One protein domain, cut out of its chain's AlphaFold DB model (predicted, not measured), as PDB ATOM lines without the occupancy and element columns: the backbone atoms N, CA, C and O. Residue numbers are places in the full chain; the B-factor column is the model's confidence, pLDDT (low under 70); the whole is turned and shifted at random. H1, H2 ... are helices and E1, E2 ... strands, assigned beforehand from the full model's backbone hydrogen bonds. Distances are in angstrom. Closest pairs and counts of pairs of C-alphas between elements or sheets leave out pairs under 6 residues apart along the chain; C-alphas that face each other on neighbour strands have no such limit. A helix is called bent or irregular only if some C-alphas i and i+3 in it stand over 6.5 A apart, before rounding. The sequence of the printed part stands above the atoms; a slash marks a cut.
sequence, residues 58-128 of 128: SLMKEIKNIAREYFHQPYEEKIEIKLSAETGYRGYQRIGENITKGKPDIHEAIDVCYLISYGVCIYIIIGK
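Overview. This is residues 58 to 128 of the 128 residues of the protein "Putative ovule protein" of Solanum chacoense (UniProt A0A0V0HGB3). A small antiparallel sheet is built on one hairpin of two longer strands, E2 and E3, with the short strand E1 added along E2. The longest helix, H1, packs on this sheet rather loosely with its residues 63 to 71, chiefly by E3 and E2, and the short helix H2 sits by the edge strand E1, while residues 94 to 108 make a wide loop between E1 and E2. The printed part has 71 residues with two named helices and three named strands, in the order H1 H2 E1 E2 E3; the sheet's order is E1 - E2 - E3, and the class is mixed, helices and strands. The whole is only just compact, close to loose, with a radius of gyration of the C-alphas of 13.1 A and spans of 34 by 32 by 23 A.

Along the chain. E2 is residues 109 to 115, 19.4 A from first to last C-alpha, and begins at C-alpha 109 (11.971, -23.057, 12.887). E3 is residues 121 to 127, 18.4 A long, and ends at C-alpha 127 (11.855, -27.053, 12.043). E1 is residues 91 to 93. H1, residues 58 to 71, is 20.1 A long and begins at C-alpha 58 (-4.410, -36.641, 6.961). H2 is residues 75 to 81, 10.9 A long; it is neither bent nor irregular, but only just: C-alphas 78 and 81 are 6.4 A apart.

Arrangement. E1, E2 and E3 form a meander, each strand the antiparallel neighbour of the one before, with E1 and E3 as edge strands. E2 and E3 are a hairpin at 162 degrees, with N 110 and O 126 within hydrogen-bond range at 2.9 A and N 124 and O 112 at 3.0 A. E1 and E2, also a hairpin, stand at 155 degrees, with N 93 and O 109 at 2.8 A. H1 is on the sheet, in two layers, a helix on one face of a sheet; its closest C-alphas to E3 are those of Ala 67 and Ile 126, 7.0 A apart. H1 and E2 are near each other, with 5 pairs of C-alphas within 10 A. H2 only grazes the sheet with its residues 78 to 81; its closest C-alphas to E1 are those of Ile 81 and Gly 91, 5.2 A apart. H1 and H2 are close but not clearly touching, the closest C-alphas being those of Tyr 70 and Lys 78, 7.3 A; they run opposite ways at a steep tilt of 60 degrees. Every O i to N i+4 pair is within hydrogen-bond range in H1; in H2 it is 1 of 3, beside 2 of 4 O i to N i+3 pairs.

Size, cuts and confidence. The two C-alphas farthest apart are those of Ser 58 and Gly 102, 38.4 A. The printed part has no cut. The link E1 to E2, 15 residues, is long, and in it residues 99 to 100 pair antiparallel with residues 103 to 104. The mean pLDDT of the printed part is 84.7; residues 114 to 125 and residue 128 are under 70.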
ATOM      1  N   SER A  58      -4.207 -37.746   7.905       96.94
ATOM      2  CA  SER A  58      -4.410 -36.641   6.961       96.94
ATOM      3  C   SER A  58      -3.887 -35.319   7.520       96.94
ATOM      4  O   SER A  58      -3.077 -34.678   6.858       96.94
ATOM      5  N   LEU A  59      -4.246 -34.979   8.760       95.06
ATOM      6  CA  LEU A  59      -3.798 -33.756   9.429       95.06
ATOM      7  C   LEU A  59      -2.272 -33.728   9.606       95.06
ATOM      8  O   LEU A  59      -1.625 -32.724   9.327       95.06
ATOM      9  N   MET A  60      -1.663 -34.854   9.997       92.81
ATOM     10  CA  MET A  60      -0.199 -34.939  10.100       92.81
ATOM     11  C   MET A  60       0.503 -34.723   8.750       92.81
ATOM     12  O   MET A  60       1.592 -34.151   8.707       92.81
ATOM     13  N   LYS A  61      -0.083 -35.203   7.644       94.50
ATOM     14  CA  LYS A  61       0.449 -34.975   6.289       94.50
ATOM     15  C   LYS A  61       0.281 -33.520   5.864       94.50
ATOM     16  O   LYS A  61       1.214 -32.951   5.312       94.50
ATOM     17  N   GLU A  62      -0.877 -32.937   6.144       95.69
ATOM     18  CA  GLU A  62      -1.191 -31.545   5.837       95.69
ATOM     19  C   GLU A  62      -0.224 -30.586   6.537       95.69
ATOM     20  O   GLU A  62       0.442 -29.809   5.861       95.69
ATOM     21  N   ILE A  63      -0.030 -30.725   7.856       92.56
ATOM     22  CA  ILE A  63       0.918 -29.893   8.618       92.56
ATOM     23  C   ILE A  63       2.337 -30.003   8.043       92.56
ATOM     24  O   ILE A  63       3.023 -28.996   7.894       92.56
ATOM     25  N   LYS A  64       2.782 -31.211   7.667       91.69
ATOM     26  CA  LYS A  64       4.102 -31.411   7.040       91.69
ATOM     27  C   LYS A  64       4.217 -30.735   5.675       91.69
ATOM     28  O   LYS A  64       5.290 -30.233   5.347       91.69
ATOM     29  N   ASN A  65       3.151 -30.750   4.878       95.19
ATOM     30  CA  ASN A  65       3.137 -30.106   3.568       95.19
ATOM     31  C   ASN A  65       3.157 -28.582   3.710       95.19
ATOM     32  O   ASN A  65       4.025 -27.952   3.118       95.19
ATOM     33  N   ILE A  66       2.303 -28.019   4.570       94.44
ATOM     34  CA  ILE A  66       2.263 -26.578   4.858       94.44
ATOM     35  C   ILE A  66       3.619 -26.097   5.384       94.44
ATOM     36  O   ILE A  66       4.169 -25.119   4.887       94.44
ATOM     37  N   ALA A  67       4.205 -26.820   6.344       92.25
ATOM     38  CA  ALA A  67       5.534 -26.514   6.863       92.25
ATOM     39  C   ALA A  67       6.592 -26.501   5.754       92.25
ATOM     40  O   ALA A  67       7.407 -25.585   5.665       92.25
ATOM     41  N   ARG A  68       6.572 -27.517   4.881       93.56
ATOM     42  CA  ARG A  68       7.491 -27.593   3.747       93.56
ATOM     43  C   ARG A  68       7.306 -26.396   2.825       93.56
ATOM     44  O   ARG A  68       8.309 -25.787   2.474       93.56
ATOM     45  N   GLU A  69       6.081 -26.083   2.426       95.56
ATOM     46  CA  GLU A  69       5.776 -24.955   1.543       95.56
ATOM     47  C   GLU A  69       6.285 -23.640   2.132       95.56
ATOM     48  O   GLU A  69       7.016 -22.923   1.453       95.56
ATOM     49  N   TYR A  70       6.012 -23.387   3.414       94.00
ATOM     50  CA  TYR A  70       6.503 -22.208   4.118       94.00
ATOM     51  C   TYR A  70       8.037 -22.108   4.097       94.00
ATOM     52  O   TYR A  70       8.585 -21.095   3.678       94.00
ATOM     53  N   PHE A  71       8.767 -23.169   4.462       94.50
ATOM     54  CA  PHE A  71      10.237 -23.110   4.489       94.50
ATOM     55  C   PHE A  71      10.891 -23.002   3.101       94.50
ATOM     56  O   PHE A  71      12.077 -22.672   3.012       94.50
ATOM     57  N   HIS A  72      10.147 -23.267   2.020       95.44
ATOM     58  CA  HIS A  72      10.596 -23.024   0.645       95.44
ATOM     59  C   HIS A  72      10.365 -21.584   0.171       95.44
ATOM     60  O   HIS A  72      10.878 -21.223  -0.889       95.44
ATOM     61  N   GLN A  73       9.628 -20.764   0.923       96.19
ATOM     62  CA  GLN A  73       9.458 -19.354   0.593       96.19
ATOM     63  C   GLN A  73      10.787 -18.582   0.716       96.19
ATOM     64  O   GLN A  73      11.680 -18.988   1.477       96.19
ATOM     65  N   PRO A  74      10.932 -17.461  -0.019       96.44
ATOM     66  CA  PRO A  74      12.032 -16.520   0.161       96.44
ATOM     67  C   PRO A  74      12.173 -16.058   1.615       96.44
ATOM     68  O   PRO A  74      11.218 -16.065   2.390       96.44
ATOM     69  N   TYR A  75      13.379 -15.647   1.997       93.44
ATOM     70  CA  TYR A  75      13.662 -15.223   3.370       93.44
ATOM     71  C   TYR A  75      12.808 -14.020   3.793       93.44
ATOM     72  O   TYR A  75      12.357 -13.956   4.935       93.44
ATOM     73  N   GLU A  76      12.559 -13.107   2.860       96.00
ATOM     74  CA  GLU A  76      11.774 -11.891   3.046       96.00
ATOM     75  C   GLU A  76      10.328 -12.203   3.444       96.00
ATOM     76  O   GLU A  76       9.783 -11.529   4.302       96.00
ATOM     77  N   GLU A  77       9.737 -13.266   2.897       95.19
ATOM     78  CA  GLU A  77       8.391 -13.723   3.274       95.19
ATOM     79  C   GLU A  77       8.401 -14.371   4.668       95.19
ATOM     80  O   GLU A  77       7.513 -14.151   5.492       95.19
ATOM     81  N   LYS A  78       9.440 -15.160   4.973       94.00
ATOM     82  CA  LYS A  78       9.527 -15.886   6.249       94.00
ATOM     83  C   LYS A  78       9.721 -14.946   7.441       94.00
ATOM     84  O   LYS A  78       9.144 -15.170   8.506       94.00
ATOM     85  N   ILE A  79      10.503 -13.881   7.271       94.50
ATOM     86  CA  ILE A  79      10.845 -12.953   8.357       94.50
ATOM     87  C   ILE A  79       9.686 -12.028   8.769       94.50
ATOM     88  O   ILE A  79       9.752 -11.425   9.841       94.50
ATOM     89  N   GLU A  80       8.603 -11.954   7.989       94.31
ATOM     90  CA  GLU A  80       7.410 -11.163   8.336       94.31
ATOM     91  C   GLU A  80       6.785 -11.600   9.666       94.31
ATOM     92  O   GLU A  80       6.273 -10.776  10.424       94.31
ATOM     93  N   ILE A  81       6.889 -12.889   9.998       91.31
ATOM     94  CA  ILE A  81       6.443 -13.436  11.282       91.31
ATOM     95  C   ILE A  81       7.610 -13.696  12.236       91.31
ATOM     96  O   ILE A  81       7.559 -14.660  12.987       91.31
ATOM     97  N   LYS A  82       8.690 -12.908  12.198       92.31
ATOM     98  CA  LYS A  82       9.868 -13.130  13.056       92.31
ATOM     99  C   LYS A  82       9.516 -13.299  14.537       92.31
ATOM    100  O   LYS A  82       8.638 -12.622  15.077       92.31
ATOM    101  N   LEU A  83      10.283 -14.147  15.206       90.00
ATOM    102  CA  LEU A  83      10.241 -14.292  16.649       90.00
ATOM    103  C   LEU A  83      10.723 -13.003  17.329       90.00
ATOM    104  O   LEU A  83      11.843 -12.546  17.107       90.00
ATOM    105  N   SER A  84       9.876 -12.389  18.159       88.38
ATOM    106  CA  SER A  84      10.219 -11.158  18.873       88.38
ATOM    107  C   SER A  84       9.479 -11.030  20.206       88.38
ATOM    108  O   SER A  84       8.545 -11.779  20.495       88.38
ATOM    109  N   ALA A  85       9.879 -10.073  21.046       86.69
ATOM    110  CA  ALA A  85       9.201  -9.830  22.320       86.69
ATOM    111  C   ALA A  85       7.734  -9.411  22.116       86.69
ATOM    112  O   ALA A  85       6.861  -9.811  22.886       86.69
ATOM    113  N   GLU A  86       7.451  -8.662  21.048       85.81
ATOM    114  CA  GLU A  86       6.112  -8.186  20.690       85.81
ATOM    115  C   GLU A  86       5.187  -9.330  20.254       85.81
ATOM    116  O   GLU A  86       3.981  -9.264  20.489       85.81
ATOM    117  N   THR A  87       5.738 -10.400  19.673       83.00
ATOM    118  CA  THR A  87       4.978 -11.607  19.311       83.00
ATOM    119  C   THR A  87       4.862 -12.608  20.464       83.00
ATOM    120  O   THR A  87       4.323 -13.699  20.284       83.00
ATOM    121  N   GLY A  88       5.359 -12.270  21.662       84.38
ATOM    122  CA  GLY A  88       5.436 -13.203  22.789       84.38
ATOM    123  C   GLY A  88       6.459 -14.319  22.556       84.38
ATOM    124  O   GLY A  88       6.248 -15.449  23.002       84.38
ATOM    125  N   TYR A  89       7.536 -13.997  21.834       86.00
ATOM    126  CA  TYR A  89       8.568 -14.913  21.348       86.00
ATOM    127  C   TYR A  89       7.973 -16.040  20.497       86.00
ATOM    128  O   TYR A  89       8.218 -17.221  20.739       86.00
ATOM    129  N   ARG A  90       7.155 -15.657  19.506       88.06
ATOM    130  CA  ARG A  90       6.495 -16.561  18.552       88.06
ATOM    131  C   ARG A  90       6.804 -16.215  17.115       88.06
ATOM    132  O   ARG A  90       6.945 -15.044  16.780       88.06
ATOM    133  N   GLY A  91       6.804 -17.245  16.279       91.06
ATOM    134  CA  GLY A  91       7.001 -17.126  14.846       91.06
ATOM    135  C   GLY A  91       8.366 -17.626  14.379       91.06
ATOM    136  O   GLY A  91       8.923 -18.550  14.969       91.06
ATOM    137  N   TYR A  92       8.846 -17.083  13.264       93.50
ATOM    138  CA  TYR A  92       9.995 -17.590  12.522       93.50
ATOM    139  C   TYR A  92      11.325 -17.334  13.227       93.50
ATOM    140  O   TYR A  92      11.598 -16.224  13.684       93.50
ATOM    141  N   GLN A  93      12.156 -18.370  13.237       92.88
ATOM    142  CA  GLN A  93      13.513 -18.397  13.754       92.88
ATOM    143  C   GLN A  93      14.457 -18.776  12.621       92.88
ATOM    144  O   GLN A  93      14.313 -19.838  12.003       92.88
ATOM    145  N   ARG A  94      15.439 -17.919  12.345       93.25
ATOM    146  CA  ARG A  94      16.439 -18.183  11.305       93.25
ATOM    147  C   ARG A  94      17.501 -19.169  11.797       93.25
ATOM    148  O   ARG A  94      17.747 -19.315  12.994       93.25
ATOM    149  N   ILE A  95      18.216 -19.766  10.847       91.44
ATOM    150  CA  ILE A  95      19.376 -20.617  11.138       91.44
ATOM    151  C   ILE A  95      20.396 -19.855  11.994       91.44
ATOM    152  O   ILE A  95      20.785 -18.731  11.669       91.44
ATOM    153  N   GLY A  96      20.833 -20.486  13.085       89.94
ATOM    154  CA  GLY A  96      21.801 -19.936  14.031       89.94
ATOM    155  C   GLY A  96      21.245 -18.900  15.013       89.94
ATOM    156  O   GLY A  96      22.027 -18.330  15.772       89.94
ATOM    157  N   GLU A  97      19.935 -18.638  15.014       88.19
ATOM    158  CA  GLU A  97      19.301 -17.741  15.991       88.19
ATOM    159  C   GLU A  97      19.194 -18.379  17.378       88.19
ATOM    160  O   GLU A  97      19.506 -17.735  18.379       88.19
ATOM    161  N   ASN A  98      18.846 -19.667  17.437       86.25
ATOM    162  CA  ASN A  98      18.882 -20.435  18.677       86.25
ATOM    163  C   ASN A  98      20.311 -20.819  19.049       86.25
ATOM    164  O   ASN A  98      21.055 -21.353  18.226       86.25
ATOM    165  N   ILE A  99      20.676 -20.588  20.313       88.38
ATOM    166  CA  ILE A  99      21.983 -20.942  20.865       88.38
ATOM    167  C   ILE A  99      21.812 -21.988  21.969       88.38
ATOM    168  O   ILE A  99      21.445 -21.667  23.101       88.38
ATOM    169  N   THR A 100      22.170 -23.236  21.678       88.62
ATOM    170  CA  THR A 100      22.144 -24.329  22.653       88.62
ATOM    171  C   THR A 100      23.548 -24.595  23.185       88.62
ATOM    172  O   THR A 100      24.467 -24.947  22.445       88.62
ATOM    173  N   LYS A 101      23.746 -24.437  24.502       92.19
ATOM    174  CA  LYS A 101      25.056 -24.622  25.170       92.19
ATOM    175  C   LYS A 101      26.192 -23.821  24.502       92.19
ATOM    176  O   LYS A 101      27.311 -24.313  24.361       92.19
ATOM    177  N   GLY A 102      25.891 -22.591  24.078       91.62
ATOM    178  CA  GLY A 102      26.856 -21.688  23.443       91.62
ATOM    179  C   GLY A 102      27.159 -21.992  21.972       91.62
ATOM    180  O   GLY A 102      28.045 -21.356  21.407       91.62
ATOM    181  N   LYS A 103      26.454 -22.943  21.344       93.31
ATOM    182  CA  LYS A 103      26.587 -23.251  19.916       93.31
ATOM    183  C   LYS A 103      25.310 -22.869  19.167       93.31
ATOM    184  O   LYS A 103      24.236 -23.186  19.669       93.31
ATOM    185  N   PRO A 104      25.416 -22.226  17.993       92.19
ATOM    186  CA  PRO A 104      24.258 -21.976  17.152       92.19
ATOM    187  C   PRO A 104      23.654 -23.277  16.628       92.19
ATOM    188  O   PRO A 104      24.374 -24.155  16.147       92.19
ATOM    189  N   ASP A 105      22.335 -23.372  16.700       91.00
ATOM    190  CA  ASP A 105      21.577 -24.468  16.123       91.00
ATOM    191  C   ASP A 105      21.496 -24.312  14.595       91.00
ATOM    192  O   ASP A 105      21.291 -23.221  14.060       91.00
ATOM    193  N   ILE A 106      21.641 -25.426  13.876       93.44
ATOM    194  CA  ILE A 106      21.671 -25.470  12.405       93.44
ATOM    195  C   ILE A 106      20.309 -25.849  11.804       93.44
ATOM    196  O   ILE A 106      20.235 -26.708  10.930       93.44
ATOM    197  N   HIS A 107      19.238 -25.225  12.295       89.69
ATOM    198  CA  HIS A 107      17.872 -25.379  11.781       89.69
ATOM    199  C   HIS A 107      17.180 -24.018  11.690       89.69
ATOM    200  O   HIS A 107      17.524 -23.093  12.426       89.69
ATOM    201  N   GLU A 108      16.230 -23.895  10.769       92.75
ATOM    202  CA  GLU A 108      15.201 -22.853  10.849       92.75
ATOM    203  C   GLU A 108      13.945 -23.433  11.496       92.75
ATOM    204  O   GLU A 108      13.679 -24.628  11.347       92.75
ATOM    205  N   ALA A 109      13.166 -22.600  12.189       93.06
ATOM    206  CA  ALA A 109      11.971 -23.057  12.887       93.06
ATOM    207  C   ALA A 109      10.834 -22.031  12.905       93.06
ATOM    208  O   ALA A 109      11.043 -20.843  12.688       93.06
ATOM    209  N   ILE A 110       9.618 -22.497  13.192       91.69
ATOM    210  CA  ILE A 110       8.471 -21.656  13.545       91.69
ATOM    211  C   ILE A 110       7.975 -22.083  14.921       91.69
ATOM    212  O   ILE A 110       7.605 -23.247  15.103       91.69
ATOM    213  N   ASP A 111       7.900 -21.124  15.841       89.44
ATOM    214  CA  ASP A 111       7.317 -21.314  17.165       89.44
ATOM    215  C   ASP A 111       5.862 -20.871  17.179       89.44
ATOM    216  O   ASP A 111       5.547 -19.678  17.204       89.44
ATOM    217  N   VAL A 112       4.963 -21.849  17.217       84.31
ATOM    218  CA  VAL A 112       3.519 -21.619  17.289       84.31
ATOM    219  C   VAL A 112       3.037 -21.865  18.712       84.31
ATOM    220  O   VAL A 112       3.516 -22.773  19.398       84.31
ATOM    221  N   CYS A 113       2.064 -21.072  19.159       75.75
ATOM    222  CA  CYS A 113       1.274 -21.422  20.327       75.75
ATOM    223  C   CYS A 113      -0.190 -21.025  20.198       75.75
ATOM    224  O   CYS A 113      -0.525 -19.966  19.675       75.75
ATOM    225  N   TYR A 114      -1.046 -21.879  20.755       68.50
ATOM    226  CA  TYR A 114      -2.421 -21.547  21.072       68.50
ATOM    227  C   TYR A 114      -2.553 -21.106  22.535       68.50
ATOM    228  O   TYR A 114      -2.226 -21.866  23.451       68.50
ATOM    229  N   LEU A 115      -3.051 -19.888  22.755       61.62
ATOM    230  CA  LEU A 115      -3.413 -19.400  24.084       61.62
ATOM    231  C   LEU A 115      -4.674 -20.126  24.558       61.62
ATOM    232  O   LEU A 115      -5.776 -19.860  24.083       61.62
ATOM    233  N   ILE A 116      -4.519 -21.036  25.516       58.25
ATOM    234  CA  ILE A 116      -5.656 -21.605  26.241       58.25
ATOM    235  C   ILE A 116      -6.056 -20.602  27.329       58.25
ATOM    236  O   ILE A 116      -5.183 -20.031  27.984       58.25
ATOM    237  N   SER A 117      -7.359 -20.417  27.571       51.78
ATOM    238  CA  SER A 117      -7.924 -19.462  28.549       51.78
ATOM    239  C   SER A 117      -7.370 -19.561  29.984       51.78
ATOM    240  O   SER A 117      -7.648 -18.691  30.801       51.78
ATOM    241  N   TYR A 118      -6.575 -20.591  30.294       54.81
ATOM    242  CA  TYR A 118      -5.921 -20.832  31.585       54.81
ATOM    243  C   TYR A 118      -4.404 -20.564  31.589       54.81
ATOM    244  O   TYR A 118      -3.707 -20.993  32.503       54.81
ATOM    245  N   GLY A 119      -3.861 -19.892  30.568       45.50
ATOM    246  CA  GLY A 119      -2.439 -19.517  30.517       45.50
ATOM    247  C   GLY A 119      -1.482 -20.660  30.157       45.50
ATOM    248  O   GLY A 119      -0.268 -20.486  30.222       45.50
ATOM    249  N   VAL A 120      -2.005 -21.821  29.748       43.69
ATOM    250  CA  VAL A 120      -1.191 -22.910  29.197       43.69
ATOM    251  C   VAL A 120      -0.975 -22.646  27.711       43.69
ATOM    252  O   VAL A 120      -1.930 -22.559  26.942       43.69
ATOM    253  N   CYS A 121       0.291 -22.524  27.320       46.28
ATOM    254  CA  CYS A 121       0.696 -22.381  25.930       46.28
ATOM    255  C   CYS A 121       1.193 -23.737  25.418       46.28
ATOM    256  O   CYS A 121       2.175 -24.262  25.944       46.28
ATOM    257  N   ILE A 122       0.553 -24.306  24.396       55.88
ATOM    258  CA  ILE A 122       1.105 -25.480  23.705       55.88
ATOM    259  C   ILE A 122       2.144 -24.976  22.708       55.88
ATOM    260  O   ILE A 122       1.784 -24.345  21.720       55.88
ATOM    261  N   TYR A 123       3.424 -25.226  22.985       50.59
ATOM    262  CA  TYR A 123       4.526 -24.884  22.087       50.59
ATOM    263  C   TYR A 123       4.673 -25.966  21.022       50.59
ATOM    264  O   TYR A 123       4.890 -27.134  21.346       50.59
ATOM    265  N   ILE A 124       4.592 -25.570  19.755       66.44
ATOM    266  CA  ILE A 124       4.926 -26.433  18.626       66.44
ATOM    267  C   ILE A 124       6.071 -25.765  17.882       66.44
ATOM    268  O   ILE A 124       5.901 -24.667  17.358       66.44
ATOM    269  N   ILE A 125       7.216 -26.446  17.855       69.88
ATOM    270  CA  ILE A 125       8.372 -26.062  17.051       69.88
ATOM    271  C   ILE A 125       8.330 -26.914  15.792       69.88
ATOM    272  O   ILE A 125       8.453 -28.141  15.854       69.88
ATOM    273  N   ILE A 126       8.127 -26.272  14.651       74.69
ATOM    274  CA  ILE A 126       8.252 -26.921  13.349       74.69
ATOM    275  C   ILE A 126       9.586 -26.469  12.783       74.69
ATOM    276  O   ILE A 126       9.742 -25.277  12.566       74.69
ATOM    277  N   GLY A 127      10.530 -27.385  12.570       71.81
ATOM    278  CA  GLY A 127      11.855 -27.053  12.043       71.81
ATOM    279  C   GLY A 127      12.226 -27.827  10.781       71.81
ATOM    280  O   GLY A 127      11.643 -28.883  10.503       71.81
ATOM    281  N   LYS A 128      13.194 -27.289  10.032       68.56
ATOM    282  CA  LYS A 128      13.828 -27.908   8.858       68.56
ATOM    283  C   LYS A 128      15.333 -28.048   9.057       68.56
ATOM    284  O   LYS A 128      15.954 -27.079   9.546       68.56
TER     285      LYS A 128